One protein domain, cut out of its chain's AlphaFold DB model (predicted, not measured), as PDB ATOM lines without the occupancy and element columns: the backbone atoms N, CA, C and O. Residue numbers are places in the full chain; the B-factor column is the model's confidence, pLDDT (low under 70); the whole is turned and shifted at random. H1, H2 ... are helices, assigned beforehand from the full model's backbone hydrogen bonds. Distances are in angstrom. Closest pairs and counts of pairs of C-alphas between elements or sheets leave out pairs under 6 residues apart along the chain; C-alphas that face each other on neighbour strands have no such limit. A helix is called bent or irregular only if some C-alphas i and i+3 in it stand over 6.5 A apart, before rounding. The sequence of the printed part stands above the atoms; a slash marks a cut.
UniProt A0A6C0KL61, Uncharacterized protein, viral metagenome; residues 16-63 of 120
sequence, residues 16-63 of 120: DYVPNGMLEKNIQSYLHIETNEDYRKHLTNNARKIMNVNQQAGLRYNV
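AT A GLANCE: This is residues 16 to 63 of the 120 residues of an uncharacterized protein of viral metagenome (UniProt A0A6C0KL61). A short helix, H1, is followed by a long helix, H2, bent into an L; H1 stands crosswise near the first arm, H2a, while residues 43 to 63, with the second arm H2b, stick out free. The 48 printed residues, with two named helices and no named strand, are all helix in class. The whole is loose, with a radius of gyration of the C-alphas of 12.4 A, and elongated, spanning 38 by 24 by 14 A.

HOW THE PARTS SIT: H1, residues 20 to 30, is close to but not clearly touching H2a, residues 36 to 45; their closest C-alphas, Gln 28 and Tyr 39, are 7.0 A apart. Their lines are about perpendicular, at 86 degrees. H2a and H2b, residues 48 to 61, are about perpendicular at 78 degrees. H1 and H2b are apart. In H1, H2a and H2b every O i to N i+4 pair is within hydrogen-bond range.

IN THESE COORDINATES: H1 begins at C-alpha 20 (48.306, 32.586, -11.451) and is 15.3 A long. By its hydrogen bonds H2, residues 36 to 61, was assigned as one helix, but it is bent: C-alphas 45 and 48 are 8.0 A apart. H2a is 14.2 A long; H2b, 20.2 A, ends at C-alpha 61 (60.998, 47.448, -11.249).

THE WHOLE: The C-alphas farthest apart, Thr 35 and Val 63, are 37.8 A apart. The printed part has no cut, and the H1 to H2 link is tight. The model's pLDDT is under 70 at residues 16 to 17 and 61 to 63.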
ATOM      1  N   ASP A  16      59.210  36.292  -6.523       62.09
ATOM      2  CA  ASP A  16      57.916  36.340  -5.825       62.09
ATOM      3  C   ASP A  16      56.814  35.736  -6.716       62.09
ATOM      4  O   ASP A  16      55.831  36.384  -7.086       62.09
ATOM      5  N   TYR A  17      57.011  34.490  -7.149       65.12
ATOM      6  CA  TYR A  17      56.098  33.781  -8.020       65.12
ATOM      7  C   TYR A  17      54.832  33.446  -7.239       65.12
ATOM      8  O   TYR A  17      54.750  32.462  -6.502       65.12
ATOM      9  N   VAL A  18      53.812  34.275  -7.426       71.00
ATOM     10  CA  VAL A  18      52.459  33.969  -6.981       71.00
ATOM     11  C   VAL A  18      51.801  33.107  -8.060       71.00
ATOM     12  O   VAL A  18      51.761  33.517  -9.222       71.00
ATOM     13  N   PRO A  19      51.262  31.921  -7.725       75.19
ATOM     14  CA  PRO A  19      50.545  31.100  -8.690       75.19
ATOM     15  C   PRO A  19      49.411  31.894  -9.348       75.19
ATOM     16  O   PRO A  19      48.597  32.497  -8.644       75.19
ATOM     17  N   ASN A  20      49.311  31.835 -10.682       74.69
ATOM     18  CA  ASN A  20      48.306  32.586 -11.451       74.69
ATOM     19  C   ASN A  20      46.884  32.418 -10.891       74.69
ATOM     20  O   ASN A  20      46.165  33.398 -10.748       74.69
ATOM     21  N   GLY A  21      46.508  31.211 -10.453       79.31
ATOM     22  CA  GLY A  21      45.181  30.954  -9.881       79.31
ATOM     23  C   GLY A  21      44.873  31.708  -8.576       79.31
ATOM     24  O   GLY A  21      43.710  31.974  -8.289       79.31
ATOM     25  N   MET A  22      45.881  32.083  -7.780       83.69
ATOM     26  CA  MET A  22      45.677  32.919  -6.589       83.69
ATOM     27  C   MET A  22      45.467  34.384  -6.981       83.69
ATOM     28  O   MET A  22      44.591  35.054  -6.438       83.69
ATOM     29  N   LEU A  23      46.230  34.863  -7.965       83.25
ATOM     30  CA  LEU A  23      46.107  36.219  -8.494       83.25
ATOM     31  C   LEU A  23      44.756  36.425  -9.199       83.25
ATOM     32  O   LEU A  23      44.082  37.422  -8.956       83.25
ATOM     33  N   GLU A  24      44.314  35.446  -9.988       86.69
ATOM     34  CA  GLU A  24      42.997  35.437 -10.634       86.69
ATOM     35  C   GLU A  24      41.860  35.504  -9.608       86.69
ATOM     36  O   GLU A  24      40.967  36.337  -9.746       86.69
ATOM     37  N   LYS A  25      41.922  34.699  -8.536       87.88
ATOM     38  CA  LYS A  25      40.928  34.744  -7.451       87.88
ATOM     39  C   LYS A  25      40.882  36.098  -6.748       87.88
ATOM     40  O   LYS A  25      39.797  36.564  -6.420       87.88
ATOM     41  N   ASN A  26      42.033  36.734  -6.541       88.88
ATOM     42  CA  ASN A  26      42.099  38.066  -5.935       88.88
ATOM     43  C   ASN A  26      41.497  39.144  -6.845       88.88
ATOM     44  O   ASN A  26      40.819  40.048  -6.367       88.88
ATOM     45  N   ILE A  27      41.716  39.052  -8.159       88.19
ATOM     46  CA  ILE A  27      41.100  39.969  -9.125       88.19
ATOM     47  C   ILE A  27      39.584  39.762  -9.157       88.19
ATOM     48  O   ILE A  27      38.832  40.735  -9.127       88.19
ATOM     49  N   GLN A  28      39.134  38.506  -9.189       91.19
ATOM     50  CA  GLN A  28      37.713  38.163  -9.174       91.19
ATOM     51  C   GLN A  28      37.025  38.659  -7.897       91.19
ATOM     52  O   GLN A  28      35.966  39.273  -7.989       91.19
ATOM     53  N   SER A  29      37.641  38.477  -6.723       92.12
ATOM     54  CA  SER A  29      37.079  38.949  -5.453       92.12
ATOM     55  C   SER A  29      37.049  40.476  -5.352       92.12
ATOM     56  O   SER A  29      36.038  41.030  -4.927       92.12
ATOM     57  N   TYR A  30      38.109  41.162  -5.794       92.00
ATOM     58  CA  TYR A  30      38.189  42.626  -5.791       92.00
ATOM     59  C   TYR A  30      37.179  43.282  -6.743       92.00
ATOM     60  O   TYR A  30      36.637  44.343  -6.444       92.00
ATOM     61  N   LEU A  31      36.924  42.660  -7.897       90.62
ATOM     62  CA  LEU A  31      35.988  43.164  -8.907       90.62
ATOM     63  C   LEU A  31      34.571  42.595  -8.763       90.62
ATOM     64  O   LEU A  31      33.729  42.881  -9.614       90.62
ATOM     65  N   HIS A  32      34.314  41.794  -7.724       93.38
ATOM     66  CA  HIS A  32      33.044  41.098  -7.493       93.38
ATOM     67  C   HIS A  32      32.559  40.292  -8.713       93.38
ATOM     68  O   HIS A  32      31.377  40.283  -9.048       93.38
ATOM     69  N   ILE A  33      33.486  39.624  -9.403       93.06
ATOM     70  CA  ILE A  33      33.182  38.766 -10.549       93.06
ATOM     71  C   ILE A  33      32.949  37.344 -10.040       93.06
ATOM     72  O   ILE A  33      33.870  36.688  -9.560       93.06
ATOM     73  N   GLU A  34      31.717  36.862 -10.178       90.25
ATOM     74  CA  GLU A  34      31.307  35.546  -9.672       90.25
ATOM     75  C   GLU A  34      31.450  34.427 -10.713       90.25
ATOM     76  O   GLU A  34      31.557  33.254 -10.353       90.25
ATOM     77  N   THR A  35      31.469  34.769 -12.007       91.06
ATOM     78  CA  THR A  35      31.510  33.785 -13.095       91.06
ATOM     79  C   THR A  35      32.774  33.894 -13.945       91.06
ATOM     80  O   THR A  35      33.299  34.976 -14.219       91.06
ATOM     81  N   ASN A  36      33.243  32.746 -14.439       89.44
ATOM     82  CA  ASN A  36      34.393  32.686 -15.345       89.44
ATOM     83  C   ASN A  36      34.138  33.424 -16.669       89.44
ATOM     84  O   ASN A  36      35.073  33.953 -17.267       89.44
ATOM     85  N   GLU A  37      32.890  33.467 -17.132       93.69
ATOM     86  CA  GLU A  37      32.528  34.183 -18.357       93.69
ATOM     87  C   GLU A  37      32.648  35.695 -18.178       93.69
ATOM     88  O   GLU A  37      33.224  36.379 -19.026       93.69
ATOM     89  N   ASP A  38      32.198  36.224 -17.042       92.25
ATOM     90  CA  ASP A  38      32.349  37.647 -16.743       92.25
ATOM     91  C   ASP A  38      33.818  38.016 -16.527       92.25
ATOM     92  O   ASP A  38      34.259  39.080 -16.970       92.25
ATOM     93  N   TYR A  39      34.616  37.101 -15.964       93.94
ATOM     94  CA  TYR A  39      36.063  37.275 -15.867       93.94
ATOM     95  C   TYR A  39      36.718  37.372 -17.252       93.94
ATOM     96  O   TYR A  39      37.472  38.308 -17.525       93.94
ATOM     97  N   ARG A  40      36.380  36.462 -18.175       93.88
ATOM     98  CA  ARG A  40      36.887  36.490 -19.560       93.88
ATOM     99  C   ARG A  40      36.465  37.757 -20.302       93.88
ATOM    100  O   ARG A  40      37.294  38.360 -20.990       93.88
ATOM    101  N   LYS A  41      35.214  38.199 -20.139       94.75
ATOM    102  CA  LYS A  41      34.727  39.471 -20.701       94.75
ATOM    103  C   LYS A  41      35.503  40.654 -20.136       94.75
ATOM    104  O   LYS A  41      35.930  41.516 -20.901       94.75
ATOM    105  N   HIS A  42      35.736  40.682 -18.824       94.19
ATOM    106  CA  HIS A  42      36.517  41.733 -18.178       94.19
ATOM    107  C   HIS A  42      37.940  41.804 -18.743       94.19
ATOM    108  O   HIS A  42      38.376  42.885 -19.145       94.19
ATOM    109  N   LEU A  43      38.639  40.667 -18.826       93.44
ATOM    110  CA  LEU A  43      39.990  40.600 -19.385       93.44
ATOM    111  C   LEU A  43      40.024  41.069 -20.840       93.44
ATOM    112  O   LEU A  43      40.887  41.862 -21.206       93.44
ATOM    113  N   THR A  44      39.063  40.634 -21.653       95.00
ATOM    114  CA  THR A  44      38.990  41.001 -23.075       95.00
ATOM    115  C   THR A  44      38.739  42.499 -23.247       95.00
ATOM    116  O   THR A  44      39.462  43.171 -23.983       95.00
ATOM    117  N   ASN A  45      37.778  43.053 -22.506       96.56
ATOM    118  CA  ASN A  45      37.414  44.466 -22.597       96.56
ATOM    119  C   ASN A  45      38.519  45.392 -22.061       96.56
ATOM    120  O   ASN A  45      38.669  46.514 -22.540       96.56
ATOM    121  N   ASN A  46      39.320  44.924 -21.097       95.00
ATOM    122  CA  ASN A  46      40.374  45.713 -20.451       95.00
ATOM    123  C   ASN A  46      41.796  45.340 -20.898       95.00
ATOM    124  O   ASN A  46      42.759  45.903 -20.372       95.00
ATOM    125  N   ALA A  47      41.955  44.449 -21.882       93.69
ATOM    126  CA  ALA A  47      43.245  43.874 -22.269       93.69
ATOM    127  C   ALA A  47      44.326  44.937 -22.519       93.69
ATOM    128  O   ALA A  47      45.428  44.853 -21.981       93.69
ATOM    129  N   ARG A  48      44.001  45.994 -23.277       95.12
ATOM    130  CA  ARG A  48      44.947  47.087 -23.572       95.12
ATOM    131  C   ARG A  48      45.403  47.837 -22.323       95.12
ATOM    132  O   ARG A  48      46.579  48.172 -22.211       95.12
ATOM    133  N   LYS A  49      44.484  48.090 -21.390       95.06
ATOM    134  CA  LYS A  49      44.787  48.775 -20.131       95.06
ATOM    135  C   LYS A  49      45.693  47.911 -19.257       95.06
ATOM    136  O   LYS A  49      46.697  48.410 -18.763       95.06
ATOM    137  N   ILE A  50      45.367  46.625 -19.126       91.81
ATOM    138  CA  ILE A  50      46.155  45.658 -18.351       91.81
ATOM    139  C   ILE A  50      47.573  45.547 -18.924       91.81
ATOM    140  O   ILE A  50      48.541  45.665 -18.180       91.81
ATOM    141  N   MET A  51      47.711  45.409 -20.248       91.69
ATOM    142  CA  MET A  51      49.023  45.348 -20.901       91.69
ATOM    143  C   MET A  51      49.861  46.604 -20.644       91.69
ATOM    144  O   MET A  51      51.038  46.485 -20.316       91.69
ATOM    145  N   ASN A  52      49.265  47.795 -20.743       94.06
ATOM    146  CA  ASN A  52      49.976  49.051 -20.499       94.06
ATOM    147  C   ASN A  52      50.443  49.163 -19.037       94.06
ATOM    148  O   ASN A  52      51.611  49.444 -18.777       94.06
ATOM    149  N   VAL A  53      49.566  48.856 -18.076       91.44
ATOM    150  CA  VAL A  53      49.922  48.861 -16.648       91.44
ATOM    151  C   VAL A  53      51.050  47.869 -16.356       91.44
ATOM    152  O   VAL A  53      52.020  48.233 -15.692       91.44
ATOM    153  N   ASN A  54      50.974  46.652 -16.899       86.81
ATOM    154  CA  ASN A  54      52.013  45.637 -16.719       86.81
ATOM    155  C   ASN A  54      53.349  46.076 -17.328       86.81
ATOM    156  O   ASN A  54      54.399  45.883 -16.716       86.81
ATOM    157  N   GLN A  55      53.317  46.709 -18.503       86.44
ATOM    158  CA  GLN A  55      54.508  47.255 -19.145       86.44
ATOM    159  C   GLN A  55      55.161  48.336 -18.274       86.44
ATOM    160  O   GLN A  55      56.365  48.284 -18.026       86.44
ATOM    161  N   GLN A  56      54.379  49.296 -17.777       86.44
ATOM    162  CA  GLN A  56      54.898  50.360 -16.917       86.44
ATOM    163  C   GLN A  56      55.439  49.819 -15.593       86.44
ATOM    164  O   GLN A  56      56.504  50.249 -15.149       86.44
ATOM    165  N   ALA A  57      54.747  48.858 -14.976       83.88
ATOM    166  CA  ALA A  57      55.227  48.184 -13.775       83.88
ATOM    167  C   ALA A  57      56.572  47.493 -14.041       83.88
ATOM    168  O   ALA A  57      57.536  47.736 -13.319       83.88
ATOM    169  N   GLY A  58      56.676  46.725 -15.130       79.88
ATOM    170  CA  GLY A  58      57.919  46.072 -15.537       79.88
ATOM    171  C   GLY A  58      59.073  47.060 -15.703       79.88
ATOM    172  O   GLY A  58      60.157  46.826 -15.179       79.88
ATOM    173  N   LEU A  59      58.844  48.204 -16.347       78.06
ATOM    174  CA  LEU A  59      59.879  49.232 -16.492       78.06
ATOM    175  C   LEU A  59      60.302  49.837 -15.146       78.06
ATOM    176  O   LEU A  59      61.490  50.058 -14.946       78.06
ATOM    177  N   ARG A  60      59.363  50.067 -14.216       74.38
ATOM    178  CA  ARG A  60      59.641  50.645 -12.883       74.38
ATOM    179  C   ARG A  60      60.414  49.719 -11.946       74.38
ATOM    180  O   ARG A  60      61.133  50.218 -11.088       74.38
ATOM    181  N   TYR A  61      60.268  48.405 -12.085       67.50
ATOM    182  CA  TYR A  61      60.998  47.448 -11.249       67.50
ATOM    183  C   TYR A  61      62.382  47.079 -11.814       67.50
ATOM    184  O   TYR A  61      63.199  46.532 -11.084       67.50
ATOM    185  N   ASN A  62      62.692  47.434 -13.067       62.94
ATOM    186  CA  ASN A  62      63.966  47.118 -13.738       62.94
ATOM    187  C   ASN A  62      64.918  48.337 -13.880       62.94
ATOM    188  O   ASN A  62      65.697  48.417 -14.828       62.94
ATOM    189  N   VAL A  63      64.859  49.319 -12.970       55.28
ATOM    190  CA  VAL A  63      65.360  50.705 -13.193       55.28
ATOM    191  C   VAL A  63      66.884  50.908 -13.116       55.28
ATOM    192  O   VAL A  63      67.356  52.031 -13.229       55.28
TER     193      VAL A  63